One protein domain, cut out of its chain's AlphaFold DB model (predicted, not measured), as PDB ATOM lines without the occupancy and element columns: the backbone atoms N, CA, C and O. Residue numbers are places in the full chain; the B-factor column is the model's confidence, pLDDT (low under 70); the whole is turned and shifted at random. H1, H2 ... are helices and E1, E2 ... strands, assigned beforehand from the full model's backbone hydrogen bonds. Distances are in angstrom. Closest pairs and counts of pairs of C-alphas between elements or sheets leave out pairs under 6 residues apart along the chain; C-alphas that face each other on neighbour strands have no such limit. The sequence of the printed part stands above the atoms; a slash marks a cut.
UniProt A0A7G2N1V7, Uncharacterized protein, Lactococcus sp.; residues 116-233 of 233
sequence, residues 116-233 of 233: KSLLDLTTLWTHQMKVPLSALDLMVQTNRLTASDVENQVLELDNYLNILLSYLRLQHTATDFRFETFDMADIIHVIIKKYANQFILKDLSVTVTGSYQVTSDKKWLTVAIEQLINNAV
ATOM      1  N   LYS A 116     169.795 144.486 225.573       91.44
ATOM      2  CA  LYS A 116     170.513 143.481 224.788       91.44
ATOM      3  C   LYS A 116     169.934 143.348 223.378       91.44
ATOM      4  O   LYS A 116     170.690 143.394 222.414       91.44
ATOM      5  N   SER A 117     168.612 143.227 223.237       88.94
ATOM      6  CA  SER A 117     167.963 143.146 221.922       88.94
ATOM      7  C   SER A 117     168.206 144.393 221.068       88.94
ATOM      8  O   SER A 117     168.432 144.263 219.867       88.94
ATOM      9  N   LEU A 118     168.207 145.593 221.659       87.81
ATOM     10  CA  LEU A 118     168.547 146.829 220.949       87.81
ATOM     11  C   LEU A 118     170.007 146.858 220.486       87.81
ATOM     12  O   LEU A 118     170.275 147.308 219.369       87.81
ATOM     13  N   LEU A 119     170.945 146.388 221.311       91.25
ATOM     14  CA  LEU A 119     172.363 146.300 220.950       91.25
ATOM     15  C   LEU A 119     172.605 145.289 219.825       91.25
ATOM     16  O   LEU A 119     173.300 145.610 218.856       91.25
ATOM     17  N   ASP A 120     172.007 144.101 219.922       90.62
ATOM     18  CA  ASP A 120     172.107 143.053 218.901       90.62
ATOM     19  C   ASP A 120     171.536 143.556 217.569       90.62
ATOM     20  O   ASP A 120     172.163 143.425 216.512       90.62
ATOM     21  N   LEU A 121     170.381 144.224 217.631       87.44
ATOM     22  CA  LEU A 121     169.755 144.851 216.480       87.44
ATOM     23  C   LEU A 121     170.661 145.937 215.891       87.44
ATOM     24  O   LEU A 121     171.044 145.842 214.732       87.44
ATOM     25  N   THR A 122     171.095 146.921 216.677       88.56
ATOM     26  CA  THR A 122     171.970 148.007 216.191       88.56
ATOM     27  C   THR A 122     173.249 147.466 215.543       88.56
ATOM     28  O   THR A 122     173.696 147.985 214.516       88.56
ATOM     29  N   THR A 123     173.809 146.385 216.091       91.12
ATOM     30  CA  THR A 123     174.986 145.698 215.540       91.12
ATOM     31  C   THR A 123     174.706 145.107 214.160       91.12
ATOM     32  O   THR A 123     175.437 145.386 213.205       91.12
ATOM     33  N   LEU A 124     173.621 144.336 214.031       89.38
ATOM     34  CA  LEU A 124     173.198 143.743 212.760       89.38
ATOM     35  C   LEU A 124     172.943 144.827 211.715       89.38
ATOM     36  O   LEU A 124     173.430 144.745 210.590       89.38
ATOM     37  N   TRP A 125     172.229 145.872 212.112       88.12
ATOM     38  CA  TRP A 125     171.875 147.011 211.279       88.12
ATOM     39  C   TRP A 125     173.094 147.762 210.752       88.12
ATOM     40  O   TRP A 125     173.192 148.031 209.555       88.12
ATOM     41  N   THR A 126     174.068 148.018 211.624       91.31
ATOM     42  CA  THR A 126     175.344 148.636 211.245       91.31
ATOM     43  C   THR A 126     176.094 147.781 210.224       91.31
ATOM     44  O   THR A 126     176.635 148.304 209.250       91.31
ATOM     45  N   HIS A 127     176.105 146.458 210.412       90.06
ATOM     46  CA  HIS A 127     176.729 145.543 209.461       90.06
ATOM     47  C   HIS A 127     176.023 145.574 208.099       90.06
ATOM     48  O   HIS A 127     176.688 145.706 207.072       90.06
ATOM     49  N   GLN A 128     174.689 145.492 208.084       89.88
ATOM     50  CA  GLN A 128     173.905 145.502 206.846       89.88
ATOM     51  C   GLN A 128     174.046 146.817 206.080       89.88
ATOM     52  O   GLN A 128     174.229 146.789 204.870       89.88
ATOM     53  N   MET A 129     174.081 147.962 206.768       91.94
ATOM     54  CA  MET A 129     174.312 149.266 206.134       91.94
ATOM     55  C   MET A 129     175.694 149.399 205.487       91.94
ATOM     56  O   MET A 129     175.853 150.128 204.508       91.94
ATOM     57  N   LYS A 130     176.710 148.700 206.010       94.06
ATOM     58  CA  LYS A 130     178.077 148.788 205.484       94.06
ATOM     59  C   LYS A 130     178.203 148.188 204.083       94.06
ATOM     60  O   LYS A 130     179.036 148.656 203.310       94.06
ATOM     61  N   VAL A 131     177.406 147.174 203.751       92.06
ATOM     62  CA  VAL A 131     177.477 146.468 202.462       92.06
ATOM     63  C   VAL A 131     177.156 147.395 201.279       92.06
ATOM     64  O   VAL A 131     178.063 147.617 200.471       92.06
ATOM     65  N   PRO A 132     175.960 148.013 201.189       92.25
ATOM     66  CA  PRO A 132     175.630 148.899 200.078       92.25
ATOM     67  C   PRO A 132     176.489 150.166 200.077       92.25
ATOM     68  O   PRO A 132     176.853 150.669 199.018       92.25
ATOM     69  N   LEU A 133     176.911 150.650 201.252       93.69
ATOM     70  CA  LEU A 133     177.845 151.775 201.342       93.69
ATOM     71  C   LEU A 133     179.210 151.442 200.718       93.69
ATOM     72  O   LEU A 133     179.790 152.270 200.020       93.69
ATOM     73  N   SER A 134     179.711 150.224 200.940       93.62
ATOM     74  CA  SER A 134     180.974 149.764 200.348       93.62
ATOM     75  C   SER A 134     180.833 149.526 198.843       93.62
ATOM     76  O   SER A 134     181.766 149.795 198.090       93.62
ATOM     77  N   ALA A 135     179.666 149.051 198.391       91.81
ATOM     78  CA  ALA A 135     179.359 148.930 196.969       91.81
ATOM     79  C   ALA A 135     179.356 150.308 196.288       91.81
ATOM     80  O   ALA A 135     180.019 150.483 195.268       91.81
ATOM     81  N   LEU A 136     178.702 151.304 196.895       92.75
ATOM     82  CA  LEU A 136     178.714 152.690 196.421       92.75
ATOM     83  C   LEU A 136     180.137 153.268 196.362       92.75
ATOM     84  O   LEU A 136     180.510 153.852 195.346       92.75
ATOM     85  N   ASP A 137     180.949 153.071 197.405       92.75
ATOM     86  CA  ASP A 137     182.355 153.505 197.423       92.75
ATOM     87  C   ASP A 137     183.169 152.853 196.288       92.75
ATOM     88  O   ASP A 137     183.877 153.532 195.543       92.75
ATOM     89  N   LEU A 138     182.988 151.548 196.061       92.69
ATOM     90  CA  LEU A 138     183.637 150.833 194.962       92.69
ATOM     91  C   LEU A 138     183.198 151.354 193.582       92.69
ATOM     92  O   LEU A 138     184.023 151.481 192.672       92.69
ATOM     93  N   MET A 139     181.917 151.675 193.407       91.88
ATOM     94  CA  MET A 139     181.390 152.245 192.161       91.88
ATOM     95  C   MET A 139     182.004 153.616 191.864       91.88
ATOM     96  O   MET A 139     182.372 153.891 190.718       91.88
ATOM     97  N   VAL A 140     182.178 154.444 192.900       91.88
ATOM     98  CA  VAL A 140     182.869 155.738 192.801       91.88
ATOM     99  C   VAL A 140     184.337 155.537 192.419       91.88
ATOM    100  O   VAL A 140     184.807 156.157 191.466       91.88
ATOM    101  N   GLN A 141     185.055 154.633 193.091       91.81
ATOM    102  CA  GLN A 141     186.479 154.375 192.824       91.81
ATOM    103  C   GLN A 141     186.739 153.797 191.428       91.81
ATOM    104  O   GLN A 141     187.738 154.123 190.788       91.81
ATOM    105  N   THR A 142     185.843 152.940 190.938       90.94
ATOM    106  CA  THR A 142     185.961 152.312 189.611       90.94
ATOM    107  C   THR A 142     185.418 153.182 188.478       90.94
ATOM    108  O   THR A 142     185.506 152.787 187.314       90.94
ATOM    109  N   ASN A 143     184.878 154.366 188.798       85.56
ATOM    110  CA  ASN A 143     184.226 155.285 187.865       85.56
ATOM    111  C   ASN A 143     183.096 154.610 187.050       85.56
ATOM    112  O   ASN A 143     182.853 154.947 185.891       85.56
ATOM    113  N   ARG A 144     182.424 153.621 187.658       82.25
ATOM    114  CA  ARG A 144     181.307 152.848 187.091       82.25
ATOM    115  C   ARG A 144     180.031 153.174 187.855       82.25
ATOM    116  O   ARG A 144     179.531 152.381 188.647       82.25
ATOM    117  N   LEU A 145     179.531 154.381 187.629       83.50
ATOM    118  CA  LEU A 145     178.316 154.891 188.254       83.50
ATOM    119  C   LEU A 145     177.160 154.813 187.256       83.50
ATOM    120  O   LEU A 145     176.917 155.749 186.496       83.50
ATOM    121  N   THR A 146     176.442 153.692 187.249       85.81
ATOM    122  CA  THR A 146     175.142 153.620 186.576       85.81
ATOM    123  C   THR A 146     174.083 154.190 187.515       85.81
ATOM    124  O   THR A 146     174.018 153.786 188.676       85.81
ATOM    125  N   ALA A 147     173.218 155.083 187.027       84.44
ATOM    126  CA  ALA A 147     172.125 155.637 187.834       84.44
ATOM    127  C   ALA A 147     171.257 154.534 188.471       84.44
ATOM    128  O   ALA A 147     170.972 154.595 189.661       84.44
ATOM    129  N   SER A 148     170.943 153.478 187.712       84.00
ATOM    130  CA  SER A 148     170.168 152.330 188.200       84.00
ATOM    131  C   SER A 148     170.849 151.579 189.349       84.00
ATOM    132  O   SER A 148     170.173 151.145 190.276       84.00
ATOM    133  N   ASP A 149     172.169 151.403 189.295       85.44
ATOM    134  CA  ASP A 149     172.901 150.663 190.326       85.44
ATOM    135  C   ASP A 149     172.959 151.477 191.625       85.44
ATOM    136  O   ASP A 149     172.749 150.936 192.708       85.44
ATOM    137  N   VAL A 150     173.163 152.797 191.514       88.62
ATOM    138  CA  VAL A 150     173.128 153.716 192.660       88.62
ATOM    139  C   VAL A 150     171.730 153.759 193.277       88.62
ATOM    140  O   VAL A 150     171.606 153.651 194.496       88.62
ATOM    141  N   GLU A 151     170.677 153.864 192.460       87.94
ATOM    142  CA  GLU A 151     169.286 153.826 192.927       87.94
ATOM    143  C   GLU A 151     168.978 152.544 193.708       87.94
ATOM    144  O   GLU A 151     168.324 152.618 194.745       87.94
ATOM    145  N   ASN A 152     169.498 151.388 193.283       88.69
ATOM    146  CA  ASN A 152     169.320 150.138 194.024       88.69
ATOM    147  C   ASN A 152     170.007 150.155 195.389       88.69
ATOM    148  O   ASN A 152     169.399 149.741 196.372       88.69
ATOM    149  N   GLN A 153     171.248 150.644 195.471       91.31
ATOM    150  CA  GLN A 153     171.955 150.716 196.756       91.31
ATOM    151  C   GLN A 153     171.282 151.712 197.713       91.31
ATOM    152  O   GLN A 153     171.195 151.467 198.916       91.31
ATOM    153  N   VAL A 154     170.757 152.822 197.185       91.31
ATOM    154  CA  VAL A 154     169.967 153.789 197.963       91.31
ATOM    155  C   VAL A 154     168.645 153.173 198.424       91.31
ATOM    156  O   VAL A 154     168.266 153.354 199.580       91.31
ATOM    157  N   LEU A 155     167.967 152.417 197.558       90.12
ATOM    158  CA  LEU A 155     166.744 151.687 197.893       90.12
ATOM    159  C   LEU A 155     166.993 150.652 199.000       90.12
ATOM    160  O   LEU A 155     166.206 150.571 199.939       90.12
ATOM    161  N   GLU A 156     168.099 149.905 198.939       90.00
ATOM    162  CA  GLU A 156     168.496 148.984 200.009       90.00
ATOM    163  C   GLU A 156     168.731 149.723 201.330       90.00
ATOM    164  O   GLU A 156     168.196 149.306 202.354       90.00
ATOM    165  N   LEU A 157     169.454 150.849 201.319       92.31
ATOM    166  CA  LEU A 157     169.672 151.678 202.512       92.31
ATOM    167  C   LEU A 157     168.366 152.240 203.101       92.31
ATOM    168  O   LEU A 157     168.223 152.280 204.326       92.31
ATOM    169  N   ASP A 158     167.416 152.654 202.262       90.81
ATOM    170  CA  ASP A 158     166.093 153.127 202.694       90.81
ATOM    171  C   ASP A 158     165.256 151.994 203.300       90.81
ATOM    172  O   ASP A 158     164.716 152.138 204.398       90.81
ATOM    173  N   ASN A 159     165.196 150.837 202.633       89.06
ATOM    174  CA  ASN A 159     164.521 149.641 203.150       89.06
ATOM    175  C   ASN A 159     165.092 149.255 204.504       89.06
ATOM    176  O   ASN A 159     164.352 148.961 205.446       89.06
ATOM    177  N   TYR A 160     166.416 149.330 204.593       90.06
ATOM    178  CA  TYR A 160     167.127 149.171 205.823       90.06
ATOM    179  C   TYR A 160     166.576 150.182 206.871       90.06
ATOM    180  O   TYR A 160     165.895 149.798 207.826       90.06
ATOM    181  N   LEU A 161     166.767 151.486 206.702       89.50
ATOM    182  CA  LEU A 161     166.287 152.482 207.675       89.50
ATOM    183  C   LEU A 161     164.810 152.310 208.084       89.50
ATOM    184  O   LEU A 161     164.470 152.453 209.264       89.50
ATOM    185  N   ASN A 162     163.942 151.952 207.138       88.81
ATOM    186  CA  ASN A 162     162.521 151.738 207.383       88.81
ATOM    187  C   ASN A 162     162.236 150.572 208.338       88.81
ATOM    188  O   ASN A 162     161.377 150.719 209.214       88.81
ATOM    189  N   ILE A 163     162.947 149.446 208.238       86.44
ATOM    190  CA  ILE A 163     162.763 148.318 209.170       86.44
ATOM    191  C   ILE A 163     163.233 148.710 210.574       86.44
ATOM    192  O   ILE A 163     162.520 148.445 211.543       86.44
ATOM    193  N   LEU A 164     164.382 149.387 210.696       88.38
ATOM    194  CA  LEU A 164     164.902 149.858 211.985       88.38
ATOM    195  C   LEU A 164     163.896 150.778 212.688       88.38
ATOM    196  O   LEU A 164     163.530 150.554 213.843       88.38
ATOM    197  N   LEU A 165     163.400 151.792 211.977       87.81
ATOM    198  CA  LEU A 165     162.407 152.728 212.508       87.81
ATOM    199  C   LEU A 165     161.083 152.035 212.845       87.81
ATOM    200  O   LEU A 165     160.428 152.396 213.825       87.81
ATOM    201  N   SER A 166     160.677 151.050 212.043       85.94
ATOM    202  CA  SER A 166     159.466 150.261 212.284       85.94
ATOM    203  C   SER A 166     159.601 149.407 213.541       85.94
ATOM    204  O   SER A 166     158.693 149.407 214.370       85.94
ATOM    205  N   TYR A 167     160.752 148.766 213.747       85.38
ATOM    206  CA  TYR A 167     161.038 148.013 214.965       85.38
ATOM    207  C   TYR A 167     160.984 148.910 216.208       85.38
ATOM    208  O   TYR A 167     160.265 148.598 217.156       85.38
ATOM    209  N   LEU A 168     161.671 150.058 216.187       85.12
ATOM    210  CA  LEU A 168     161.672 151.004 217.311       85.12
ATOM    211  C   LEU A 168     160.261 151.501 217.655       85.12
ATOM    212  O   LEU A 168     159.928 151.669 218.825       85.12
ATOM    213  N   ARG A 169     159.413 151.701 216.641       83.88
ATOM    214  CA  ARG A 169     158.013 152.096 216.835       83.88
ATOM    215  C   ARG A 169     157.171 150.979 217.455       83.88
ATOM    216  O   ARG A 169     156.405 151.284 218.357       83.88
ATOM    217  N   LEU A 170     157.319 149.722 217.023       82.38
ATOM    218  CA  LEU A 170     156.557 148.590 217.581       82.38
ATOM    219  C   LEU A 170     156.877 148.317 219.054       82.38
ATOM    220  O   LEU A 170     156.008 147.863 219.791       82.38
ATOM    221  N   GLN A 171     158.111 148.593 219.486       76.56
ATOM    222  CA  GLN A 171     158.526 148.394 220.879       76.56
ATOM    223  C   GLN A 171     157.850 149.372 221.851       76.56
ATOM    224  O   GLN A 171     157.661 149.056 223.023       76.56
ATOM    225  N   HIS A 172     157.441 150.550 221.378       68.00
ATOM    226  CA  HIS A 172     156.626 151.463 222.167       68.00
ATOM    227  C   HIS A 172     155.146 151.135 221.937       68.00
ATOM    228  O   HIS A 172     154.538 151.626 220.991       68.00
ATOM    229  N   THR A 173     154.548 150.357 222.845       55.78
ATOM    230  CA  THR A 173     153.140 149.881 222.865       55.78
ATOM    231  C   THR A 173     152.061 150.978 222.735       55.78
ATOM    232  O   THR A 173     150.870 150.688 222.717       55.78
ATOM    233  N   ALA A 174     152.449 152.248 222.617       57.41
ATOM    234  CA  ALA A 174     151.580 153.378 222.305       57.41
ATOM    235  C   ALA A 174     151.460 153.647 220.788       57.41
ATOM    236  O   ALA A 174     151.227 154.784 220.376       57.41
ATOM    237  N   THR A 175     151.643 152.640 219.928       61.62
ATOM    238  CA  THR A 175     151.291 152.765 218.510       61.62
ATOM    239  C   THR A 175     149.773 152.785 218.376       61.62
ATOM    240  O   THR A 175     149.125 151.744 218.429       61.62
ATOM    241  N   ASP A 176     149.213 153.983 218.219       66.75
ATOM    242  CA  ASP A 176     147.813 154.219 217.860       66.75
ATOM    243  C   ASP A 176     147.539 153.615 216.472       66.75
ATOM    244  O   ASP A 176     147.804 154.235 215.438       66.75
ATOM    245  N   PHE A 177     147.130 152.342 216.443       83.25
ATOM    246  CA  PHE A 177     146.796 151.640 215.208       83.25
ATOM    247  C   PHE A 177     145.555 152.268 214.587       83.25
ATOM    248  O   PHE A 177     144.496 152.348 215.215       83.25
ATOM    249  N   ARG A 178     145.665 152.667 213.320       86.25
ATOM    250  CA  ARG A 178     144.551 153.266 212.585       86.25
ATOM    251  C   ARG A 178     144.030 152.267 211.572       86.25
ATOM    252  O   ARG A 178     144.542 152.165 210.461       86.25
ATOM    253  N   PHE A 179     142.994 151.539 211.973       90.88
ATOM    254  CA  PHE A 179     142.305 150.603 211.097       90.88
ATOM    255  C   PHE A 179     141.449 151.360 210.083       90.88
ATOM    256  O   PHE A 179     140.515 152.077 210.442       90.88
ATOM    257  N   GLU A 180     141.762 151.176 208.809       92.62
ATOM    258  CA  GLU A 180     140.998 151.696 207.683       92.62
ATOM    259  C   GLU A 180     140.718 150.573 206.686       92.62
ATOM    260  O   GLU A 180     141.421 149.562 206.646       92.62
ATOM    261  N   THR A 181     139.645 150.723 205.912       94.00
ATOM    262  CA  THR A 181     139.310 149.773 204.847       94.00
ATOM    263  C   THR A 181     139.848 150.318 203.532       94.00
ATOM    264  O   THR A 181     139.543 151.453 203.165       94.00
ATOM    265  N   PHE A 182     140.668 149.529 202.848       92.62
ATOM    266  CA  PHE A 182     141.299 149.889 201.580       92.62
ATOM    267  C   PHE A 182     141.405 148.665 200.667       92.62
ATOM    268  O   PHE A 182     141.297 147.522 201.119       92.62
ATOM    269  N   ASP A 183     141.634 148.903 199.376       92.94
ATOM    270  CA  ASP A 183     141.946 147.833 198.435       92.94
ATOM    271  C   ASP A 183     143.415 147.419 198.581       92.94
ATOM    272  O   ASP A 183     144.332 148.240 198.478       92.94
ATOM    273  N   MET A 184     143.651 146.129 198.814       90.69
ATOM    274  CA  MET A 184     144.991 145.552 198.895       90.69
ATOM    275  C   MET A 184     145.808 145.793 197.616       90.69
ATOM    276  O   MET A 184     147.031 145.958 197.679       90.69
ATOM    277  N   ALA A 185     145.139 145.855 196.458       90.69
ATOM    278  CA  ALA A 185     145.789 146.129 195.187       90.69
ATOM    279  C   ALA A 185     146.520 147.482 195.205       90.69
ATOM    280  O   ALA A 185     147.612 147.571 194.647       90.69
ATOM    281  N   ASP A 186     145.990 148.503 195.884       89.75
ATOM    282  CA  ASP A 186     146.613 149.831 195.937       89.75
ATOM    283  C   ASP A 186     148.003 149.780 196.580       89.75
ATOM    284  O   ASP A 186     148.952 150.382 196.076       89.75
ATOM    285  N   ILE A 187     148.144 149.032 197.679       91.88
ATOM    286  CA  ILE A 187     149.431 148.868 198.365       91.88
ATOM    287  C   ILE A 187     150.400 148.087 197.478       91.88
ATOM    288  O   ILE A 187     151.541 148.505 197.278       91.88
ATOM    289  N   ILE A 188     149.942 146.962 196.924       91.56
ATOM    290  CA  ILE A 188     150.785 146.067 196.127       91.56
ATOM    291  C   ILE A 188     151.333 146.790 194.890       91.56
ATOM    292  O   ILE A 188     152.527 146.695 194.617       91.56
ATOM    293  N   HIS A 189     150.508 147.558 194.169       90.50
ATOM    294  CA  HIS A 189     150.960 148.305 192.989       90.50
ATOM    295  C   HIS A 189     152.018 149.358 193.335       90.50
ATOM    296  O   HIS A 189     152.977 149.534 192.578       90.50
ATOM    297  N   VAL A 190     151.873 150.045 194.474       91.56
ATOM    298  CA  VAL A 190     152.866 151.021 194.944       91.56
ATOM    299  C   VAL A 190     154.198 150.332 195.240       91.56
ATOM    300  O   VAL A 190     155.238 150.813 194.783       91.56
ATOM    301  N   ILE A 191     154.175 149.191 195.936       91.19
ATOM    302  CA  ILE A 191     155.400 148.452 196.264       91.19
ATOM    303  C   ILE A 191     156.038 147.884 194.990       91.19
ATOM    304  O   ILE A 191     157.217 148.112 194.752       91.19
ATOM    305  N   ILE A 192     155.283 147.239 194.096       91.06
ATOM    306  CA  ILE A 192     155.846 146.692 192.846       91.06
ATOM    307  C   ILE A 192     156.516 147.784 192.011       91.06
ATOM    308  O   ILE A 192     157.602 147.572 191.474       91.06
ATOM    309  N   LYS A 193     155.910 148.976 191.938       89.75
ATOM    310  CA  LYS A 193     156.506 150.115 191.235       89.75
ATOM    311  C   LYS A 193     157.813 150.581 191.887       89.75
ATOM    312  O   LYS A 193     158.738 150.933 191.162       89.75
ATOM    313  N   LYS A 194     157.905 150.559 193.224       88.75
ATOM    314  CA  LYS A 194     159.136 150.884 193.973       88.75
ATOM    315  C   LYS A 194     160.276 149.903 193.655       88.75
ATOM    316  O   LYS A 194     161.413 150.338 193.516       88.75
ATOM    317  N   TYR A 195     159.974 148.615 193.477       89.56
ATOM    318  CA  TYR A 195     160.963 147.554 193.220       89.56
ATOM    319  C   TYR A 195     161.165 147.226 191.727       89.56
ATOM    320  O   TYR A 195     161.907 146.303 191.391       89.56
ATOM    321  N   ALA A 196     160.551 147.988 190.814       87.44
ATOM    322  CA  ALA A 196     160.561 147.717 189.373       87.44
ATOM    323  C   ALA A 196     161.974 147.521 188.796       87.44
ATOM    324  O   ALA A 196     162.211 146.554 188.071       87.44
ATOM    325  N   ASN A 197     162.923 148.390 189.161       85.31
ATOM    326  CA  ASN A 197     164.309 148.292 188.696       85.31
ATOM    327  C   ASN A 197     164.981 146.981 189.137       85.31
ATOM    328  O   ASN A 197     165.699 146.369 188.349       85.31
ATOM    329  N   GLN A 198     164.714 146.510 190.358       86.81
ATOM    330  CA  GLN A 198     165.292 145.262 190.859       86.81
ATOM    331  C   GLN A 198     164.724 144.038 190.134       86.81
ATOM    332  O   GLN A 198     165.484 143.138 189.781       86.81
ATOM    333  N   PHE A 199     163.415 144.023 189.854       89.62
ATOM    334  CA  PHE A 199     162.807 142.949 189.063       89.62
ATOM    335  C   PHE A 199     163.414 142.872 187.658       89.62
ATOM    336  O   PHE A 199     163.736 141.781 187.198       89.62
ATOM    337  N   ILE A 200     163.630 144.020 187.003       85.81
ATOM    338  CA  ILE A 200     164.235 144.082 185.662       85.81
ATOM    339  C   ILE A 200     165.675 143.560 185.683       85.81
ATOM    340  O   ILE A 200     166.054 142.766 184.827       85.81
ATOM    341  N   LEU A 201     166.477 143.973 186.666       84.00
ATOM    342  CA  LEU A 201     167.884 143.566 186.763       84.00
ATOM    343  C   LEU A 201     168.065 142.078 187.067       84.00
ATOM    344  O   LEU A 201     169.062 141.492 186.652       84.00
ATOM    345  N   LYS A 202     167.115 141.475 187.787       85.75
ATOM    346  CA  LYS A 202     167.120 140.047 188.131       85.75
ATOM    347  C   LYS A 202     166.307 139.178 187.161       85.75
ATOM    348  O   LYS A 202     166.179 137.984 187.410       85.75
ATOM    349  N   ASP A 203     165.780 139.757 186.079       88.31
ATOM    350  CA  ASP A 203     164.927 139.085 185.084       88.31
ATOM    351  C   ASP A 203     163.710 138.365 185.710       88.31
ATOM    352  O   ASP A 203     163.386 137.216 185.408       88.31
ATOM    353  N   LEU A 204     163.038 139.048 186.644       90.12
ATOM    354  CA  LEU A 204     161.879 138.535 187.378       90.12
ATOM    355  C   LEU A 204     160.565 139.076 186.798       90.12
ATOM    356  O   LEU A 204     160.416 140.269 186.538       90.12
ATOM    357  N   SER A 205     159.567 138.197 186.668       87.38
ATOM    358  CA  SER A 205     158.203 138.558 186.265       87.38
ATOM    359  C   SER A 205     157.258 138.557 187.467       87.38
ATOM    360  O   SER A 205     157.225 137.596 188.235       87.38
ATOM    361  N   VAL A 206     156.463 139.619 187.619       87.56
ATOM    362  CA  VAL A 206     155.493 139.774 188.713       87.56
ATOM    363  C   VAL A 206     154.079 139.830 188.144       87.56
ATOM    364  O   VAL A 206     153.794 140.622 187.248       87.56
ATOM    365  N   THR A 207     153.174 139.008 188.681       87.94
ATOM    366  CA  THR A 207     151.750 139.003 188.312       87.94
ATOM    367  C   THR A 207     150.894 139.257 189.551       87.94
ATOM    368  O   THR A 207     150.981 138.512 190.525       87.94
ATOM    369  N   VAL A 208     150.042 140.283 189.510       86.12
ATOM    370  CA  VAL A 208     149.060 140.581 190.567       86.12
ATOM    371  C   VAL A 208     147.686 140.127 190.087       86.12
ATOM    372  O   VAL A 208     147.238 140.550 189.024       86.12
ATOM    373  N   THR A 209     147.019 139.257 190.849       87.62
ATOM    374  CA  THR A 209     145.676 138.760 190.511       87.62
ATOM    375  C   THR A 209     144.687 139.022 191.643       87.62
ATOM    376  O   THR A 209     144.959 138.724 192.804       87.62
ATOM    377  N   GLY A 210     143.522 139.567 191.284       83.44
ATOM    378  CA  GLY A 210     142.449 139.897 192.222       83.44
ATOM    379  C   GLY A 210     142.588 141.270 192.890       83.44
ATOM    380  O   GLY A 210     143.644 141.896 192.880       83.44
ATOM    381  N   SER A 211     141.476 141.727 193.460       83.56
ATOM    382  CA  SER A 211     141.368 142.906 194.321       83.56
ATOM    383  C   SER A 211     140.481 142.507 195.498       83.56
ATOM    384  O   SER A 211     139.438 141.872 195.316       83.56
ATOM    385  N   TYR A 212     140.945 142.815 196.705       89.50
ATOM    386  CA  TYR A 212     140.267 142.455 197.941       89.50
ATOM    387  C   TYR A 212     140.290 143.657 198.875       89.50
ATOM    388  O   TYR A 212     141.342 144.239 199.141       89.50
ATOM    389  N   GLN A 213     139.115 144.004 199.394       92.50
ATOM    390  CA  GLN A 213     138.965 145.006 200.443       92.50
ATOM    391  C   GLN A 213     139.421 144.398 201.772       92.50
ATOM    392  O   GLN A 213     138.897 143.368 202.199       92.50
ATOM    393  N   VAL A 214     140.396 145.035 202.420       92.50
ATOM    394  CA  VAL A 214     140.945 144.603 203.709       92.50
ATOM    395  C   VAL A 214     140.795 145.742 204.709       92.50
ATOM    396  O   VAL A 214     141.078 146.895 204.395       92.50
ATOM    397  N   THR A 215     140.362 145.416 205.927       93.50
ATOM    398  CA  THR A 215     140.349 146.351 207.056       93.50
ATOM    399  C   THR A 215     141.581 146.093 207.917       93.50
ATOM    400  O   THR A 215     141.661 145.073 208.600       93.50
ATOM    401  N   SER A 216     142.566 146.985 207.857       92.50
ATOM    402  CA  SER A 216     143.824 146.869 208.609       92.50
ATOM    403  C   SER A 216     144.462 148.248 208.811       92.50
ATOM    404  O   SER A 216     143.938 149.256 208.341       92.50
ATOM    405  N   ASP A 217     145.603 148.307 209.491       91.44
ATOM    406  CA  ASP A 217     146.458 149.488 209.445       91.44
ATOM    407  C   ASP A 217     147.268 149.474 208.145       91.44
ATOM    408  O   ASP A 217     148.184 148.664 207.954       91.44
ATOM    409  N   LYS A 218     146.911 150.381 207.232       90.69
ATOM    410  CA  LYS A 218     147.517 150.482 205.900       90.69
ATOM    411  C   LYS A 218     149.032 150.648 205.960       90.69
ATOM    412  O   LYS A 218     149.744 150.079 205.133       90.69
ATOM    413  N   LYS A 219     149.545 151.401 206.936       88.50
ATOM    414  CA  LYS A 219     150.974 151.700 207.055       88.50
ATOM    415  C   LYS A 219     151.755 150.464 207.487       88.50
ATOM    416  O   LYS A 219     152.737 150.114 206.836       88.50
ATOM    417  N   TRP A 220     151.320 149.796 208.552       89.62
ATOM    418  CA  TRP A 220     152.003 148.595 209.044       89.62
ATOM    419  C   TRP A 220     151.897 147.429 208.065       89.62
ATOM    420  O   TRP A 220     152.875 146.707 207.866       89.62
ATOM    421  N   LEU A 221     150.750 147.289 207.393       91.31
ATOM    422  CA  LEU A 221     150.585 146.276 206.359       91.31
ATOM    423  C   LEU A 221     151.499 146.539 205.153       91.31
ATOM    424  O   LEU A 221     152.104 145.598 204.643       91.31
ATOM    425  N   THR A 222     151.662 147.804 204.742       91.00
ATOM    426  CA  THR A 222     152.611 148.186 203.680       91.00
ATOM    427  C   THR A 222     154.031 147.749 204.034       91.00
ATOM    428  O   THR A 222     154.659 147.064 203.233       91.00
ATOM    429  N   VAL A 223     154.501 148.054 205.251       89.38
ATOM    430  CA  VAL A 223     155.839 147.643 205.715       89.38
ATOM    431  C   VAL A 223     155.989 146.118 205.689       89.38
ATOM    432  O   VAL A 223     157.006 145.613 205.226       89.38
ATOM    433  N   ALA A 224     154.981 145.368 206.145       90.88
ATOM    434  CA  ALA A 224     155.036 143.907 206.162       90.88
ATOM    435  C   ALA A 224     155.128 143.299 204.750       90.88
ATOM    436  O   ALA A 224     155.959 142.423 204.509       90.88
ATOM    437  N   ILE A 225     154.307 143.771 203.806       91.19
ATOM    438  CA  ILE A 225     154.331 143.294 202.413       91.19
ATOM    439  C   ILE A 225     155.645 143.683 201.735       91.19
ATOM    440  O   ILE A 225     156.217 142.885 200.997       91.19
ATOM    441  N   GLU A 226     156.141 144.888 202.006       91.06
ATOM    442  CA  GLU A 226     157.415 145.369 201.480       91.06
ATOM    443  C   GLU A 226     158.570 144.453 201.897       91.06
ATOM    444  O   GLU A 226     159.401 144.107 201.062       91.06
ATOM    445  N   GLN A 227     158.568 143.946 203.136       89.12
ATOM    446  CA  GLN A 227     159.548 142.946 203.574       89.12
ATOM    447  C   GLN A 227     159.418 141.604 202.854       89.12
ATOM    448  O   GLN A 227     160.431 140.986 202.528       89.12
ATOM    449  N   LEU A 228     158.194 141.143 202.592       90.69
ATOM    450  CA  LEU A 228     157.985 139.901 201.844       90.69
ATOM    451  C   LEU A 228     158.525 140.017 200.419       90.69
ATOM    452  O   LEU A 228     159.196 139.101 199.952       90.69
ATOM    453  N   ILE A 229     158.266 141.145 199.753       88.75
ATOM    454  CA  ILE A 229     158.756 141.396 198.396       88.75
ATOM    455  C   ILE A 229     160.278 141.553 198.400       88.75
ATOM    456  O   ILE A 229     160.944 140.878 197.624       88.75
ATOM    457  N   ASN A 230     160.838 142.355 199.309       87.44
ATOM    458  CA  ASN A 230     162.285 142.556 199.418       87.44
ATOM    459  C   ASN A 230     163.051 141.243 199.649       87.44
ATOM    460  O   ASN A 230     164.113 141.045 199.080       87.44
ATOM    461  N   ASN A 231     162.506 140.330 200.460       85.75
ATOM    462  CA  ASN A 231     163.131 139.029 200.712       85.75
ATOM    463  C   ASN A 231     162.946 138.026 199.558       85.75
ATOM    464  O   ASN A 231     163.677 137.038 199.499       85.75
ATOM    465  N   ALA A 232     161.949 138.224 198.692       85.06
ATOM    466  CA  ALA A 232     161.664 137.341 197.560       85.06
ATOM    467  C   ALA A 232     162.478 137.684 196.301       85.06
ATOM    468  O   ALA A 232     162.626 136.826 195.432       85.06
ATOM    469  N   VAL A 233     162.958 138.928 196.200       81.69
ATOM    470  CA  VAL A 233     163.753 139.457 195.081       81.69
ATOM    471  C   VAL A 233     165.222 139.155 195.277       81.69
ATOM    472  O   VAL A 233     165.828 138.523 194.384       81.69
TER     473      VAL A 233
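AT A GLANCE: This is residues 116 to 233 of the 233 residues of an uncharacterized protein of Lactococcus sp. (UniProt A0A7G2N1V7). Look for a loose, flat frame: a long helical hairpin, H1 and H2, makes one side, and a ribbon of two short strands, E1 and E2, makes the far edge. From the ribbon H3 and H5 run back toward H2, crossing each other, with little H4 after H3. The printed part has 118 residues, in the order H1 H2 E1 H3 H4 E2 H5, mostly helix, with an antiparallel sheet E1 - E2. It is loose, with a radius of gyration of the C-alphas of 16.8 A, and spans 49 by 41 by 18 A.

IN THESE COORDINATES: Find C-alpha 116 at (170.513, 143.481, 224.788); from there H1 runs 37.4 A to residue 141. H2, residues 147 to 171, runs 36.5 A. Next come E1, residues 179 to 183, H3, residues 184 to 194, H4, residues 196 to 201, and E2, residues 213 to 217. H5, residues 218 to 232, runs 21.0 A to C-alpha 232 at (161.664, 137.341, 197.560).

HOW THE PARTS SIT: H1 touches H2 with residues 125 to 136 alone, closest at the C-alphas of Pro 132 and Gln 153, 5.3 A; they run opposite ways at a shallow tilt of 10 degrees. H2 and H5 are close but not clearly touching, with C-alphas 163 and 223 closest at 7.8 A. H2 and H4 only just touch, with 3 pairs of C-alphas within 8 A, closest Asn 152 and Gln 198, 7.1 A. H3 touches H5 at a steep tilt of 52 degrees, the C-alphas of Ile 187 and Thr 222 closest at 6.2 A. Between E1 and E2, N 180 and O 216 are 2.9 A apart, within hydrogen-bond range. Every O i to N i+4 pair is within range in H2, H3, H4 and H5, and 20 of 22 in H1.

THE WHOLE: The C-alphas farthest apart, of Thr 142 and Thr 215, are 49.2 A apart. The printed part has no cut; the link from H4 to E2, 11 residues, is long. Confidence is under 70 at residues 172 to 176.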